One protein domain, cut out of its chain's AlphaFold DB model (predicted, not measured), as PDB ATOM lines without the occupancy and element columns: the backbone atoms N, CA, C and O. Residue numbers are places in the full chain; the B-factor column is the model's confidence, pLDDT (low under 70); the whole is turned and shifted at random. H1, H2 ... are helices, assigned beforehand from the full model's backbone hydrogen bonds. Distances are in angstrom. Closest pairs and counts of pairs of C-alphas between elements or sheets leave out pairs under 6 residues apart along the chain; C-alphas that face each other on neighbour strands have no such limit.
ATOM      1  N   GLY A 158      17.502  24.677 -34.983       98.06
ATOM      2  CA  GLY A 158      18.167  24.400 -33.717       98.06
ATOM      3  C   GLY A 158      19.146  23.235 -33.832       98.06
ATOM      4  O   GLY A 158      20.263  23.325 -33.330       98.06
ATOM      5  N   SER A 159      18.796  22.174 -34.567       98.19
ATOM      6  CA  SER A 159      19.708  21.046 -34.792       98.19
ATOM      7  C   SER A 159      21.006  21.452 -35.497       98.19
ATOM      8  O   SER A 159      22.069  20.937 -35.152       98.19
ATOM      9  N   HIS A 160      20.945  22.400 -36.438       97.94
ATOM     10  CA  HIS A 160      22.132  22.915 -37.118       97.94
ATOM     11  C   HIS A 160      22.994  23.748 -36.174       97.94
ATOM     12  O   HIS A 160      24.214  23.587 -36.171       97.94
ATOM     13  N   LEU A 161      22.375  24.595 -35.346       97.12
ATOM     14  CA  LEU A 161      23.103  25.364 -34.341       97.12
ATOM     15  C   LEU A 161      23.810  24.434 -33.348       97.12
ATOM     16  O   LEU A 161      25.003  24.591 -33.101       97.12
ATOM     17  N   VAL A 162      23.118  23.414 -32.836       97.06
ATOM     18  CA  VAL A 162      23.732  22.426 -31.937       97.06
ATOM     19  C   VAL A 162      24.889  21.700 -32.617       97.06
ATOM     20  O   VAL A 162      25.958  21.562 -32.026       97.06
ATOM     21  N   GLN A 163      24.706  21.259 -33.863       96.00
ATOM     22  CA  GLN A 163      25.768  20.601 -34.623       96.00
ATOM     23  C   GLN A 163      26.997  21.514 -34.747       96.00
ATOM     24  O   GLN A 163      28.115  21.080 -34.471       96.00
ATOM     25  N   HIS A 164      26.789  22.790 -35.078       96.31
ATOM     26  CA  HIS A 164      27.850  23.789 -35.174       96.31
ATOM     27  C   HIS A 164      28.588  23.998 -33.843       96.31
ATOM     28  O   HIS A 164      29.819  24.044 -33.806       96.31
ATOM     29  N   LEU A 165      27.852  24.096 -32.734       95.25
ATOM     30  CA  LEU A 165      28.436  24.266 -31.404       95.25
ATOM     31  C   LEU A 165      29.265  23.048 -30.980       95.25
ATOM     32  O   LEU A 165      30.363  23.215 -30.445       95.25
ATOM     33  N   LEU A 166      28.786  21.833 -31.262       93.56
ATOM     34  CA  LEU A 166      29.519  20.592 -30.996       93.56
ATOM     35  C   LEU A 166      30.818  20.515 -31.809       93.56
ATOM     36  O   LEU A 166      31.866  20.174 -31.261       93.56
ATOM     37  N   GLU A 167      30.771  20.858 -33.098       93.62
ATOM     38  CA  GLU A 167      31.945  20.863 -33.984       93.62
ATOM     39  C   GLU A 167      33.016  21.867 -33.543       93.62
ATOM     40  O   GLU A 167      34.212  21.597 -33.673       93.62
ATOM     41  N   ASN A 168      32.595  22.988 -32.958       92.56
ATOM     42  CA  ASN A 168      33.488  24.019 -32.433       92.56
ATOM     43  C   ASN A 168      33.906  23.794 -30.970       92.56
ATOM     44  O   ASN A 168      34.684  24.584 -30.433       92.56
ATOM     45  N   GLY A 169      33.412  22.735 -30.318       86.88
ATOM     46  CA  GLY A 169      33.685  22.447 -28.906       86.88
ATOM     47  C   GLY A 169      33.071  23.455 -27.929       86.88
ATOM     48  O   GLY A 169      33.569  23.592 -26.818       86.88
ATOM     49  N   ALA A 170      32.029  24.176 -28.350       82.00
ATOM     50  CA  ALA A 170      31.304  25.160 -27.545       82.00
ATOM     51  C   ALA A 170      30.088  24.564 -26.812       82.00
ATOM     52  O   ALA A 170      29.514  25.225 -25.949       82.00
ATOM     53  N   ASP A 171      29.703  23.326 -27.134       80.31
ATOM     54  CA  ASP A 171      28.655  22.586 -26.430       80.31
ATOM     55  C   ASP A 171      29.252  21.431 -25.614       80.31
ATOM     56  O   ASP A 171      29.776  20.454 -26.159       80.31
ATOM     57  N   GLU A 172      29.188  21.561 -24.289       73.31
ATOM     58  CA  GLU A 172      29.676  20.560 -23.336       73.31
ATOM     59  C   GLU A 172      28.532  19.840 -22.595       73.31
ATOM     60  O   GLU A 172      28.783  18.850 -21.894       73.31
ATOM     61  N   ASP A 173      27.278  20.290 -22.747       81.00
ATOM     62  CA  ASP A 173      26.155  19.793 -21.947       81.00
ATOM     63  C   ASP A 173      25.416  18.638 -22.631       81.00
ATOM     64  O   ASP A 173      24.425  18.784 -23.345       81.00
ATOM     65  N   LYS A 174      25.878  17.424 -22.325       76.81
ATOM     66  CA  LYS A 174      25.286  16.175 -22.823       76.81
ATOM     67  C   LYS A 174      23.884  15.875 -22.282       76.81
ATOM     68  O   LYS A 174      23.310  14.866 -22.691       76.81
ATOM     69  N   ALA A 175      23.363  16.652 -21.329       84.62
ATOM     70  CA  ALA A 175      21.988  16.492 -20.862       84.62
ATOM     71  C   ALA A 175      20.970  17.105 -21.838       84.62
ATOM     72  O   ALA A 175      19.800  16.719 -21.810       84.62
ATOM     73  N   LEU A 176      21.411  18.029 -22.695       89.12
ATOM     74  CA  LEU A 176      20.573  18.687 -23.690       89.12
ATOM     75  C   LEU A 176      20.411  17.830 -24.952       89.12
ATOM     76  O   LEU A 176      21.166  16.888 -25.207       89.12
ATOM     77  N   GLN A 177      19.388  18.140 -25.748       91.25
ATOM     78  CA  GLN A 177      19.035  17.340 -26.922       91.25
ATOM     79  C   GLN A 177      20.142  17.384 -27.990       91.25
ATOM     80  O   GLN A 177      20.626  18.445 -28.374       91.25
ATOM     81  N   SER A 178      20.541  16.233 -28.518       95.12
ATOM     82  CA  SER A 178      21.466  16.161 -29.657       95.12
ATOM     83  C   SER A 178      20.816  16.665 -30.960       95.12
ATOM     84  O   SER A 178      19.584  16.657 -31.064       95.12
ATOM     85  N   PRO A 179      21.610  17.022 -31.994       97.19
ATOM     86  CA  PRO A 179      21.079  17.386 -33.311       97.19
ATOM     87  C   PRO A 179      20.115  16.333 -33.861       97.19
ATOM     88  O   PRO A 179      19.015  16.661 -34.296       97.19
ATOM     89  N   GLN A 180      20.494  15.057 -33.744       97.38
ATOM     90  CA  GLN A 180      19.676  13.932 -34.183       97.38
ATOM     91  C   GLN A 180      18.322  13.891 -33.459       97.38
ATOM     92  O   GLN A 180      17.290  13.742 -34.104       97.38
ATOM     93  N   GLN A 181      18.292  14.071 -32.134       97.81
ATOM     94  CA  GLN A 181      17.037  14.057 -31.371       97.81
ATOM     95  C   GLN A 181      16.104  15.212 -31.751       97.81
ATOM     96  O   GLN A 181      14.886  15.030 -31.792       97.81
ATOM     97  N   LEU A 182      16.659  16.395 -32.031       98.56
ATOM     98  CA  LEU A 182      15.881  17.539 -32.511       98.56
ATOM     99  C   LEU A 182      15.282  17.251 -33.897       98.56
ATOM    100  O   LEU A 182      14.088  17.459 -34.109       98.56
ATOM    101  N   GLN A 183      16.080  16.689 -34.807       98.69
ATOM    102  CA  GLN A 183      15.647  16.309 -36.157       98.69
ATOM    103  C   GLN A 183      14.588  15.199 -36.142       98.69
ATOM    104  O   GLN A 183      13.597  15.283 -36.864       98.69
ATOM    105  N   GLU A 184      14.753  14.172 -35.307       98.62
ATOM    106  CA  GLU A 184      13.774  13.088 -35.150       98.62
ATOM    107  C   GLU A 184      12.431  13.622 -34.640       98.62
ATOM    108  O   GLU A 184      11.375  13.227 -35.143       98.62
ATOM    109  N   LYS A 185      12.465  14.562 -33.685       98.62
ATOM    110  CA  LYS A 185      11.262  15.232 -33.183       98.62
ATOM    111  C   LYS A 185      10.587  16.061 -34.277       98.62
ATOM    112  O   LYS A 185       9.386  15.903 -34.484       98.62
ATOM    113  N   ALA A 186      11.350  16.874 -35.010       98.75
ATOM    114  CA  ALA A 186      10.835  17.659 -36.133       98.75
ATOM    115  C   ALA A 186      10.179  16.758 -37.193       98.75
ATOM    116  O   ALA A 186       9.067  17.023 -37.642       98.75
ATOM    117  N   LEU A 187      10.821  15.632 -37.528       98.69
ATOM    118  CA  LEU A 187      10.307  14.678 -38.513       98.69
ATOM    119  C   LEU A 187       9.011  14.013 -38.032       98.69
ATOM    120  O   LEU A 187       8.120  13.740 -38.838       98.69
ATOM    121  N   GLY A 188       8.898  13.753 -36.727       98.56
ATOM    122  CA  GLY A 188       7.662  13.295 -36.097       98.56
ATOM    123  C   GLY A 188       6.516  14.293 -36.274       98.56
ATOM    124  O   GLY A 188       5.424  13.888 -36.668       98.56
ATOM    125  N   ILE A 189       6.782  15.585 -36.075       98.50
ATOM    126  CA  ILE A 189       5.787  16.649 -36.265       98.50
ATOM    127  C   ILE A 189       5.379  16.768 -37.740       98.50
ATOM    128  O   ILE A 189       4.189  16.818 -38.035       98.50
ATOM    129  N   CYS A 190       6.321  16.709 -38.690       98.56
ATOM    130  CA  CYS A 190       5.972  16.705 -40.117       98.56
ATOM    131  C   CYS A 190       5.044  15.534 -40.477       98.56
ATOM    132  O   CYS A 190       4.085  15.706 -41.226       98.56
ATOM    133  N   LYS A 191       5.302  14.335 -39.938       97.88
ATOM    134  CA  LYS A 191       4.437  13.161 -40.152       97.88
ATOM    135  C   LYS A 191       3.041  13.365 -39.564       97.88
ATOM    136  O   LYS A 191       2.070  12.968 -40.200       97.88
ATOM    137  N   HIS A 192       2.953  13.978 -38.384       96.88
ATOM    138  CA  HIS A 192       1.689  14.332 -37.739       96.88
ATOM    139  C   HIS A 192       0.864  15.284 -38.614       96.88
ATOM    140  O   HIS A 192      -0.263  14.951 -38.971       96.88
ATOM    141  N   LEU A 193       1.458  16.393 -39.068       96.69
ATOM    142  CA  LEU A 193       0.794  17.360 -39.954       96.69
ATOM    143  C   LEU A 193       0.315  16.718 -41.265       96.69
ATOM    144  O   LEU A 193      -0.834  16.894 -41.663       96.69
ATOM    145  N   LEU A 194       1.158  15.903 -41.909       95.62
ATOM    146  CA  LEU A 194       0.792  15.190 -43.141       95.62
ATOM    147  C   LEU A 194      -0.350  14.191 -42.946       95.62
ATOM    148  O   LEU A 194      -1.106  13.938 -43.882       95.62
ATOM    149  N   GLN A 195      -0.464  13.598 -41.757       95.00
ATOM    150  CA  GLN A 195      -1.550  12.682 -41.434       95.00
ATOM    151  C   GLN A 195      -2.860  13.431 -41.173       95.00
ATOM    152  O   GLN A 195      -3.909  12.978 -41.631       95.00
ATOM    153  N   HIS A 196      -2.805  14.543 -40.440       92.62
ATOM    154  CA  HIS A 196      -3.987  15.316 -40.061       92.62
ATOM    155  C   HIS A 196      -4.580  16.118 -41.227       92.62
ATOM    156  O   HIS A 196      -5.801  16.178 -41.338       92.62
ATOM    157  N   HIS A 197      -3.747  16.624 -42.140       91.81
ATOM    158  CA  HIS A 197      -4.168  17.404 -43.317       91.81
ATOM    159  C   HIS A 197      -4.043  16.612 -44.631       91.81
ATOM    160  O   HIS A 197      -3.729  17.146 -45.698       91.81
ATOM    161  N   ALA A 198      -4.233  15.289 -44.568       90.75
ATOM    162  CA  ALA A 198      -4.105  14.410 -45.732       90.75
ATOM    163  C   ALA A 198      -5.170  14.678 -46.817       90.75
ATOM    164  O   ALA A 198      -4.976  14.336 -47.985       90.75
ATOM    165  N   ASP A 199      -6.302  15.265 -46.439       87.38
ATOM    166  CA  ASP A 199      -7.395  15.660 -47.324       87.38
ATOM    167  C   ASP A 199      -7.000  16.802 -48.272       87.38
ATOM    168  O   ASP A 199      -7.334  16.734 -49.458       87.38
ATOM    169  N   VAL A 200      -6.196  17.761 -47.800       86.69
ATOM    170  CA  VAL A 200      -5.640  18.863 -48.611       86.69
ATOM    171  C   VAL A 200      -4.803  18.324 -49.777       86.69
ATOM    172  O   VAL A 200      -4.898  18.803 -50.908       86.69
ATOM    173  N   LEU A 201      -4.046  17.242 -49.550       82.12
ATOM    174  CA  LEU A 201      -3.258  16.571 -50.595       82.12
ATOM    175  C   LEU A 201      -4.132  15.899 -51.671       82.12
ATOM    176  O   LEU A 201      -3.678  15.686 -52.796       82.12
ATOM    177  N   GLY A 202      -5.371  15.530 -51.329       74.69
ATOM    178  CA  GLY A 202      -6.339  14.915 -52.241       74.69
ATOM    179  C   GLY A 202      -7.241  15.916 -52.967       74.69
ATOM    180  O   GLY A 202      -7.828  15.565 -53.995       74.69
ATOM    181  N   GLN A 203      -7.360  17.143 -52.453       71.31
ATOM    182  CA  GLN A 203      -8.207  18.211 -52.989       71.31
ATOM    183  C   GLN A 203      -7.427  19.534 -53.053       71.31
ATOM    184  O   GLN A 203      -7.563  20.361 -52.155       71.31
ATOM    185  N   PRO A 204      -6.623  19.762 -54.109       64.94
ATOM    186  CA  PRO A 204      -5.690  20.878 -54.130       64.94
ATOM    187  C   PRO A 204      -6.355  22.255 -53.980       64.94
ATOM    188  O   PRO A 204      -7.144  22.671 -54.834       64.94
ATOM    189  N   THR A 205      -5.998  22.967 -52.914       65.62
ATOM    190  CA  THR A 205      -6.248  24.397 -52.682       65.62
ATOM    191  C   THR A 205      -4.921  25.133 -52.868       65.62
ATOM    192  O   THR A 205      -4.016  25.011 -52.050       65.62
ATOM    193  N   THR A 206      -4.737  25.782 -54.016       61.62
ATOM    194  CA  THR A 206      -3.411  26.158 -54.546       61.62
ATOM    195  C   THR A 206      -2.693  27.270 -53.791       61.62
ATOM    196  O   THR A 206      -1.472  27.268 -53.791       61.62
ATOM    197  N   SER A 207      -3.417  28.176 -53.139       64.00
ATOM    198  CA  SER A 207      -2.858  29.252 -52.312       64.00
ATOM    199  C   SER A 207      -3.949  29.804 -51.389       64.00
ATOM    200  O   SER A 207      -5.139  29.579 -51.647       64.00
ATOM    201  N   SER A 208      -3.569  30.529 -50.336       59.25
ATOM    202  CA  SER A 208      -4.504  31.191 -49.416       59.25
ATOM    203  C   SER A 208      -5.443  32.146 -50.167       59.25
ATOM    204  O   SER A 208      -6.656  32.110 -49.956       59.25
ATOM    205  N   ASP A 209      -4.929  32.873 -51.164       54.41
ATOM    206  CA  ASP A 209      -5.704  33.759 -52.044       54.41
ATOM    207  C   ASP A 209      -6.836  33.025 -52.797       54.41
ATOM    208  O   ASP A 209      -7.939  33.558 -52.975       54.41
ATOM    209  N   THR A 227      -3.450  25.028 -46.834       91.19
ATOM    210  CA  THR A 227      -3.390  24.996 -48.297       91.19
ATOM    211  C   THR A 227      -2.412  23.946 -48.825       91.19
ATOM    212  O   THR A 227      -1.622  23.345 -48.096       91.19
ATOM    213  N   THR A 228      -2.429  23.695 -50.137       90.75
ATOM    214  CA  THR A 228      -1.391  22.857 -50.763       90.75
ATOM    215  C   THR A 228      -0.014  23.502 -50.768       90.75
ATOM    216  O   THR A 228       0.972  22.764 -50.774       90.75
ATOM    217  N   GLU A 229       0.064  24.833 -50.728       93.12
ATOM    218  CA  GLU A 229       1.312  25.564 -50.515       93.12
ATOM    219  C   GLU A 229       1.905  25.199 -49.147       93.12
ATOM    220  O   GLU A 229       3.023  24.680 -49.095       93.12
ATOM    221  N   ASP A 230       1.114  25.297 -48.079       94.75
ATOM    222  CA  ASP A 230       1.507  24.914 -46.715       94.75
ATOM    223  C   ASP A 230       1.980  23.460 -46.640       94.75
ATOM    224  O   ASP A 230       3.072  23.142 -46.156       94.75
ATOM    225  N   MET A 231       1.190  22.545 -47.211       95.88
ATOM    226  CA  MET A 231       1.553  21.131 -47.248       95.88
ATOM    227  C   MET A 231       2.818  20.878 -48.077       95.88
ATOM    228  O   MET A 231       3.581  19.959 -47.764       95.88
ATOM    229  N   SER A 232       3.088  21.688 -49.106       96.31
ATOM    230  CA  SER A 232       4.339  21.610 -49.868       96.31
ATOM    231  C   SER A 232       5.543  21.945 -49.001       96.31
ATOM    232  O   SER A 232       6.569  21.262 -49.112       96.31
ATOM    233  N   GLU A 233       5.420  22.910 -48.089       97.62
ATOM    234  CA  GLU A 233       6.490  23.249 -47.159       97.62
ATOM    235  C   GLU A 233       6.699  22.160 -46.100       97.62
ATOM    236  O   GLU A 233       7.843  21.838 -45.768       97.62
ATOM    237  N   VAL A 234       5.626  21.519 -45.621       98.19
ATOM    238  CA  VAL A 234       5.742  20.373 -44.700       98.19
ATOM    239  C   VAL A 234       6.486  19.210 -45.357       98.19
ATOM    240  O   VAL A 234       7.381  18.622 -44.743       98.19
ATOM    241  N   ILE A 235       6.160  18.879 -46.613       98.31
ATOM    242  CA  ILE A 235       6.849  17.809 -47.357       98.31
ATOM    243  C   ILE A 235       8.306  18.194 -47.635       98.31
ATOM    244  O   ILE A 235       9.192  17.340 -47.551       98.31
ATOM    245  N   LEU A 236       8.581  19.471 -47.927       98.62
ATOM    246  CA  LEU A 236       9.948  19.961 -48.099       98.62
ATOM    247  C   LEU A 236      10.766  19.762 -46.818       98.62
ATOM    248  O   LEU A 236      11.842  19.162 -46.859       98.62
ATOM    249  N   LEU A 237      10.234  20.208 -45.679       98.75
ATOM    250  CA  LEU A 237      10.887  20.054 -44.384       98.75
ATOM    251  C   LEU A 237      11.094  18.572 -44.039       98.75
ATOM    252  O   LEU A 237      12.175  18.187 -43.592       98.75
ATOM    253  N   GLN A 238      10.104  17.717 -44.322       98.69
ATOM    254  CA  GLN A 238      10.235  16.267 -44.181       98.69
ATOM    255  C   GLN A 238      11.405  15.725 -45.013       98.69
ATOM    256  O   GLN A 238      12.222  14.973 -44.481       98.69
ATOM    257  N   ALA A 239      11.517  16.102 -46.289       98.50
ATOM    258  CA  ALA A 239      12.588  15.635 -47.168       98.50
ATOM    259  C   ALA A 239      13.977  16.070 -46.666       98.50
ATOM    260  O   ALA A 239      14.905  15.258 -46.630       98.50
ATOM    261  N   GLN A 240      14.108  17.320 -46.206       98.56
ATOM    262  CA  GLN A 240      15.342  17.832 -45.598       98.56
ATOM    263  C   GLN A 240      15.731  17.038 -44.347       98.56
ATOM    264  O   GLN A 240      16.881  16.624 -44.207       98.56
ATOM    265  N   LEU A 241      14.776  16.780 -43.453       98.62
ATOM    266  CA  LEU A 241      15.007  16.006 -42.233       98.62
ATOM    267  C   LEU A 241      15.360  14.548 -42.537       98.62
ATOM    268  O   LEU A 241      16.250  13.989 -41.898       98.62
ATOM    269  N   MET A 242      14.715  13.940 -43.537       98.25
ATOM    270  CA  MET A 242      15.061  12.591 -43.984       98.25
ATOM    271  C   MET A 242      16.496  12.518 -44.517       98.25
ATOM    272  O   MET A 242      17.203  11.560 -44.207       98.25
ATOM    273  N   ALA A 243      16.932  13.530 -45.275       97.19
ATOM    274  CA  ALA A 243      18.309  13.666 -45.746       97.19
ATOM    275  C   ALA A 243      19.306  13.826 -44.589       97.19
ATOM    276  O   ALA A 243      20.283  13.079 -44.530       97.19
ATOM    277  N   LEU A 244      19.045  14.743 -43.650       96.75
ATOM    278  CA  LEU A 244      19.913  14.985 -42.489       96.75
ATOM    279  C   LEU A 244      20.091  13.730 -41.628       96.75
ATOM    280  O   LEU A 244      21.206  13.398 -41.234       96.75
ATOM    281  N   LEU A 245      19.001  13.002 -41.386       97.00
ATOM    282  CA  LEU A 245      19.005  11.782 -40.579       97.00
ATOM    283  C   LEU A 245      19.430  10.530 -41.355       97.00
ATOM    284  O   LEU A 245      19.679   9.492 -40.744       97.00
ATOM    285  N   SER A 246      19.477  10.595 -42.690       94.81
ATOM    286  CA  SER A 246      19.697   9.437 -43.567       94.81
ATOM    287  C   SER A 246      18.771   8.251 -43.238       94.81
ATOM    288  O   SER A 246      19.202   7.099 -43.204       94.81
ATOM    289  N   VAL A 247      17.492   8.532 -42.957       94.38
ATOM    290  CA  VAL A 247      16.514   7.510 -42.521       94.38
ATOM    291  C   VAL A 247      15.959   6.642 -43.651       94.38
ATOM    292  O   VAL A 247      15.266   5.667 -43.369       94.38
ATOM    293  N   ASP A 248      16.228   6.993 -44.908       94.31
ATOM    294  CA  ASP A 248      15.716   6.286 -46.082       94.31
ATOM    295  C   ASP A 248      16.748   6.274 -47.218       94.31
ATOM    296  O   ASP A 248      17.791   6.932 -47.143       94.31
ATOM    297  N   ASP A 249      16.474   5.514 -48.276       92.69
ATOM    298  CA  ASP A 249      17.342   5.475 -49.440       92.69
ATOM    299  C   ASP A 249      17.317   6.816 -50.212       92.69
ATOM    300  O   ASP A 249      16.297   7.519 -50.239       92.69
ATOM    301  N   PRO A 250      18.425   7.200 -50.877       93.12
ATOM    302  CA  PRO A 250      18.503   8.487 -51.561       93.12
ATOM    303  C   PRO A 250      17.450   8.720 -52.656       93.12
ATOM    304  O   PRO A 250      17.114   9.872 -52.930       93.12
ATOM    305  N   VAL A 251      16.932   7.672 -53.306       92.75
ATOM    306  CA  VAL A 251      15.897   7.805 -54.346       92.75
ATOM    307  C   VAL A 251      14.546   8.114 -53.708       92.75
ATOM    308  O   VAL A 251      13.808   8.961 -54.222       92.75
ATOM    309  N   THR A 252      14.237   7.493 -52.571       95.19
ATOM    310  CA  THR A 252      13.039   7.812 -51.785       95.19
ATOM    311  C   THR A 252      13.091   9.253 -51.280       95.19
ATOM    312  O   THR A 252      12.154  10.010 -51.526       95.19
ATOM    313  N   ILE A 253      14.219   9.693 -50.710       96.88
ATOM    314  CA  ILE A 253      14.401  11.088 -50.258       96.88
ATOM    315  C   ILE A 253      14.233  12.077 -51.420       96.88
ATOM    316  O   ILE A 253      13.505  13.067 -51.303       96.88
ATOM    317  N   PHE A 254      14.852  11.796 -52.573       95.88
ATOM    318  CA  PHE A 254      14.671  12.609 -53.777       95.88
ATOM    319  C   PHE A 254      13.200  12.674 -54.207       95.88
ATOM    320  O   PHE A 254      12.705  13.727 -54.610       95.88
ATOM    321  N   THR A 255      12.489  11.550 -54.131       96.38
ATOM    322  CA  THR A 255      11.072  11.480 -54.496       96.38
ATOM    323  C   THR A 255      10.218  12.339 -53.566       96.38
ATOM    324  O   THR A 255       9.320  13.018 -54.060       96.38
ATOM    325  N   THR A 256      10.536  12.399 -52.268       98.00
ATOM    326  CA  THR A 256       9.868  13.294 -51.308       98.00
ATOM    327  C   THR A 256      10.102  14.768 -51.654       98.00
ATOM    328  O   THR A 256       9.145  15.536 -51.734       98.00
ATOM    329  N   PHE A 257      11.338  15.168 -51.975       97.81
ATOM    330  CA  PHE A 257      11.613  16.527 -52.472       97.81
ATOM    331  C   PHE A 257      10.799  16.856 -53.729       97.81
ATOM    332  O   PHE A 257      10.156  17.902 -53.827       97.81
ATOM    333  N   LYS A 258      10.794  15.935 -54.695       96.75
ATOM    334  CA  LYS A 258      10.028  16.081 -55.933       96.75
ATOM    335  C   LYS A 258       8.521  16.156 -55.670       96.75
ATOM    336  O   LYS A 258       7.822  16.854 -56.399       96.75
ATOM    337  N   GLN A 259       8.012  15.444 -54.665       96.19
ATOM    338  CA  GLN A 259       6.607  15.503 -54.270       96.19
ATOM    339  C   GLN A 259       6.230  16.898 -53.774       96.19
ATOM    340  O   GLN A 259       5.229  17.420 -54.253       96.19
ATOM    341  N   SER A 260       7.043  17.510 -52.903       96.56
ATOM    342  CA  SER A 260       6.839  18.896 -52.449       96.56
ATOM    343  C   SER A 260       6.679  19.855 -53.638       96.56
ATOM    344  O   SER A 260       5.655  20.521 -53.761       96.56
ATOM    345  N   TYR A 261       7.615  19.819 -54.593       95.44
ATOM    346  CA  TYR A 261       7.548  20.661 -55.793       95.44
ATOM    347  C   TYR A 261       6.353  20.336 -56.710       95.44
ATOM    348  O   TYR A 261       5.775  21.222 -57.326       95.44
ATOM    349  N   ASN A 262       5.959  19.066 -56.838       93.38
ATOM    350  CA  ASN A 262       4.848  18.696 -57.720       93.38
ATOM    351  C   ASN A 262       3.478  19.120 -57.182       93.38
ATOM    352  O   ASN A 262       2.578  19.342 -57.992       93.38
ATOM    353  N   ILE A 263       3.295  19.163 -55.858       91.88
ATOM    354  CA  ILE A 263       2.010  19.579 -55.280       91.88
ATOM    355  C   ILE A 263       1.834  21.097 -55.320       91.88
ATOM    356  O   ILE A 263       0.714  21.558 -55.507       91.88
ATOM    357  N   PHE A 264       2.934  21.851 -55.247       91.75
ATOM    358  CA  PHE A 264       2.940  23.296 -55.430       91.75
ATOM    359  C   PHE A 264       4.167  23.719 -56.252       91.75
ATOM    360  O   PHE A 264       5.275  23.868 -55.738       91.75
ATOM    361  N   GLY A 265       3.963  23.895 -57.563       87.69
ATOM    362  CA  GLY A 265       5.036  24.152 -58.538       87.69
ATOM    363  C   GLY A 265       5.746  25.500 -58.389       87.69
ATOM    364  O   GLY A 265       6.774  25.716 -59.030       87.69
ATOM    365  N   GLU A 266       5.215  26.391 -57.550       89.06
ATOM    366  CA  GLU A 266       5.830  27.676 -57.206       89.06
ATOM    367  C   GLU A 266       6.697  27.592 -55.940       89.06
ATOM    368  O   GLU A 266       7.404  28.545 -55.617       89.06
ATOM    369  N   ASN A 267       6.763  26.424 -55.280       89.56
ATOM    370  CA  ASN A 267       7.735  26.157 -54.221       89.56
ATOM    371  C   ASN A 267       9.146  25.972 -54.810       89.56
ATOM    372  O   ASN A 267       9.704  24.872 -54.874       89.56
ATOM    373  N   TYR A 268       9.754  27.065 -55.264       92.94
ATOM    374  CA  TYR A 268      11.094  27.042 -55.848       92.94
ATOM    375  C   TYR A 268      12.167  26.613 -54.838       92.94
ATOM    376  O   TYR A 268      13.192  26.060 -55.242       92.94
ATOM    377  N   ASN A 269      11.916  26.791 -53.536       93.88
ATOM    378  CA  ASN A 269      12.790  26.286 -52.479       93.88
ATOM    379  C   ASN A 269      12.904  24.759 -52.543       93.88
ATOM    380  O   ASN A 269      14.013  24.234 -52.465       93.88
ATOM    381  N   ALA A 270      11.807  24.044 -52.807       95.31
ATOM    382  CA  ALA A 270      11.853  22.597 -52.994       95.31
ATOM    383  C   ALA A 270      12.757  22.189 -54.165       95.31
ATOM    384  O   ALA A 270      13.535  21.243 -54.041       95.31
ATOM    385  N   LEU A 271      12.729  22.927 -55.279       95.00
ATOM    386  CA  LEU A 271      13.607  22.679 -56.428       95.00
ATOM    387  C   LEU A 271      15.091  22.948 -56.106       95.00
ATOM    388  O   LEU A 271      15.962  22.173 -56.516       95.00
ATOM    389  N   ILE A 272      15.381  24.013 -55.353       95.38
ATOM    390  CA  ILE A 272      16.736  24.373 -54.904       95.38
ATOM    391  C   ILE A 272      17.303  23.307 -53.966       95.38
ATOM    392  O   ILE A 272      18.397  22.790 -54.209       95.38
ATOM    393  N   GLU A 273      16.547  22.935 -52.940       96.62
ATOM    394  CA  GLU A 273      16.950  21.955 -51.930       96.62
ATOM    395  C   GLU A 273      17.098  20.552 -52.531       96.62
ATOM    396  O   GLU A 273      18.094  19.868 -52.289       96.62
ATOM    397  N   MET A 274      16.184  20.155 -53.422       94.81
ATOM    398  CA  MET A 274      16.288  18.908 -54.187       94.81
ATOM    399  C   MET A 274      17.597  18.832 -54.985       94.81
ATOM    400  O   MET A 274      18.241  17.783 -55.057       94.81
ATOM    401  N   ASN A 275      18.008  19.941 -55.602       94.88
ATOM    402  CA  ASN A 275      19.261  20.015 -56.345       94.88
ATOM    403  C   ASN A 275      20.486  19.988 -55.430       94.88
ATOM    404  O   ASN A 275      21.455  19.289 -55.730       94.88
ATOM    405  N   ALA A 276      20.440  20.709 -54.307       94.88
ATOM    406  CA  ALA A 276      21.489  20.668 -53.294       94.88
ATOM    407  C   ALA A 276      21.698  19.235 -52.780       94.88
ATOM    408  O   ALA A 276      22.834  18.759 -52.730       94.88
ATOM    409  N   PHE A 277      20.608  18.512 -52.516       95.00
ATOM    410  CA  PHE A 277      20.642  17.099 -52.157       95.00
ATOM    411  C   PHE A 277      21.307  16.249 -53.251       95.00
ATOM    412  O   PHE A 277      22.276  15.540 -52.975       95.00
ATOM    413  N   LEU A 278      20.877  16.369 -54.513       92.25
ATOM    414  CA  LEU A 278      21.477  15.620 -55.629       92.25
ATOM    415  C   LEU A 278      22.986  15.847 -55.780       92.25
ATOM    416  O   LEU A 278      23.697  14.929 -56.196       92.25
ATOM    417  N   ILE A 279      23.488  17.048 -55.486       90.19
ATOM    418  CA  ILE A 279      24.928  17.350 -55.534       90.19
ATOM    419  C   ILE A 279      25.681  16.540 -54.472       90.19
ATOM    420  O   ILE A 279      26.760  16.022 -54.760       90.19
ATOM    421  N   GLN A 280      25.100  16.394 -53.283       89.31
ATOM    422  CA  GLN A 280      25.716  15.717 -52.142       89.31
ATOM    423  C   GLN A 280      25.625  14.188 -52.224       89.31
ATOM    424  O   GLN A 280      26.505  13.501 -51.705       89.31
ATOM    425  N   VAL A 281      24.609  13.640 -52.901       88.31
ATOM    426  CA  VAL A 281      24.436  12.185 -53.024       88.31
ATOM    427  C   VAL A 281      25.605  11.546 -53.796       88.31
ATOM    428  O   VAL A 281      25.837  11.891 -54.969       88.31
ATOM    429  N   PRO A 282      26.316  10.565 -53.195       85.44
ATOM    430  CA  PRO A 282      27.313   9.762 -53.894       85.44
ATOM    431  C   PRO A 282      26.652   8.921 -54.992       85.44
ATOM    432  O   PRO A 282      25.782   8.101 -54.723       85.44
ATOM    433  N   LYS A 283      27.078   9.104 -56.247       81.94
ATOM    434  CA  LYS A 283      26.428   8.468 -57.413       81.94
ATOM    435  C   LYS A 283      26.887   7.029 -57.677       81.94
ATOM    436  O   LYS A 283      26.215   6.320 -58.418       81.94
ATOM    437  N   GLY A 284      27.975   6.592 -57.034       75.06
ATOM    438  CA  GLY A 284      28.471   5.210 -57.059       75.06
ATOM    439  C   GLY A 284      28.620   4.602 -58.461       75.06
ATOM    440  O   GLY A 284      28.718   5.314 -59.461       75.06
ATOM    441  N   ASP A 285      28.616   3.269 -58.524       70.06
ATOM    442  CA  ASP A 285      28.685   2.499 -59.778       70.06
ATOM    443  C   ASP A 285      27.379   2.558 -60.599       70.06
ATOM    444  O   ASP A 285      27.366   2.204 -61.777       70.06
ATOM    445  N   ASP A 286      26.288   3.042 -59.999       74.06
ATOM    446  CA  ASP A 286      24.958   3.144 -60.610       74.06
ATOM    447  C   ASP A 286      24.610   4.585 -61.024       74.06
ATOM    448  O   ASP A 286      23.462   5.020 -61.002       74.06
ATOM    449  N   ALA A 287      25.609   5.366 -61.442       77.19
ATOM    450  CA  ALA A 287      25.423   6.766 -61.833       77.19
ATOM    451  C   ALA A 287      24.348   6.971 -62.925       77.19
ATOM    452  O   ALA A 287      23.791   8.063 -63.055       77.19
TER     453      ALA A 287
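AT A GLANCE: This is residues 158 to 209 and 227 to 287 of the 325 residues of an uncharacterized protein of Saprolegnia diclina (strain VS20) (UniProt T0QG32). The long helix H4 lies in the middle, with H5 and H6 packed beside it as an up-and-down bundle of three, each helix running against the one before it, and the equally long H2 packed along H4. H1 folds back at the first end of H2, away from the bundle, and little H3 packs on the first end of H4. The printed part has 113 residues with six named helices, H1 to H6 in chain order, and no named strand: all helix. It is only just compact, close to loose, with a radius of gyration of the C-alphas of 16.0 A and spans of 48 by 38 by 21 A.

IN THESE COORDINATES: H4, residues 228 to 245, is 25.3 A long, from C-alpha 228 at (-1.391, 22.857, -50.763). H2, residues 179 to 196, is 26.0 A long. H5 is residues 250 to 263, 20.2 A, and H6 residues 268 to 280, 18.9 A, ending at (25.716, 15.717, -52.142). H1 is residues 158 to 167, 14.2 A, from (18.167, 24.400, -33.717); H3 is residues 198 to 202, 6.9 A.

HOW THE PARTS SIT: H4 is the hub, touching four helices. It forms a hairpin with H5, at a shallow tilt of 14 degrees; the closest C-alphas, of Ser 232 and Ser 260, are 4.5 A apart. H6 touches H4, running the same way at 16 degrees, closest at the C-alphas of Leu 236 and Ala 270, 5.9 A. H2 touches H4, opposite ways at 31 degrees, with the C-alphas of Cys 190 and Val 234 closest at 5.9 A. Residues 179 to 183 of H2 alone touch H1, with the C-alphas of Ser 159 and Pro 179 closest at 4.2 A. Residues 228 to 231 of H4 alone touch H3, with the C-alphas of Val 200 and Thr 228 closest at 6.2 A. H1 is apart from H4, H5 and H6. In H1, H2, H4, H5 and H6 every O i to N i+4 pair is within hydrogen-bond range; H3 has 0 of 1, beside 2 of 2 O i to N i+3 pairs.

THE WHOLE: The two C-alphas farthest apart, of Gly 169 and Gln 203, are 48.5 A apart. Residues 210 to 226 are not printed; C-alphas 209 and 227 are 9.8 A apart across the cut. The link from H1 to H2 is long. Mean pLDDT of the printed part is 91.0, with residues 204 to 209 under 70.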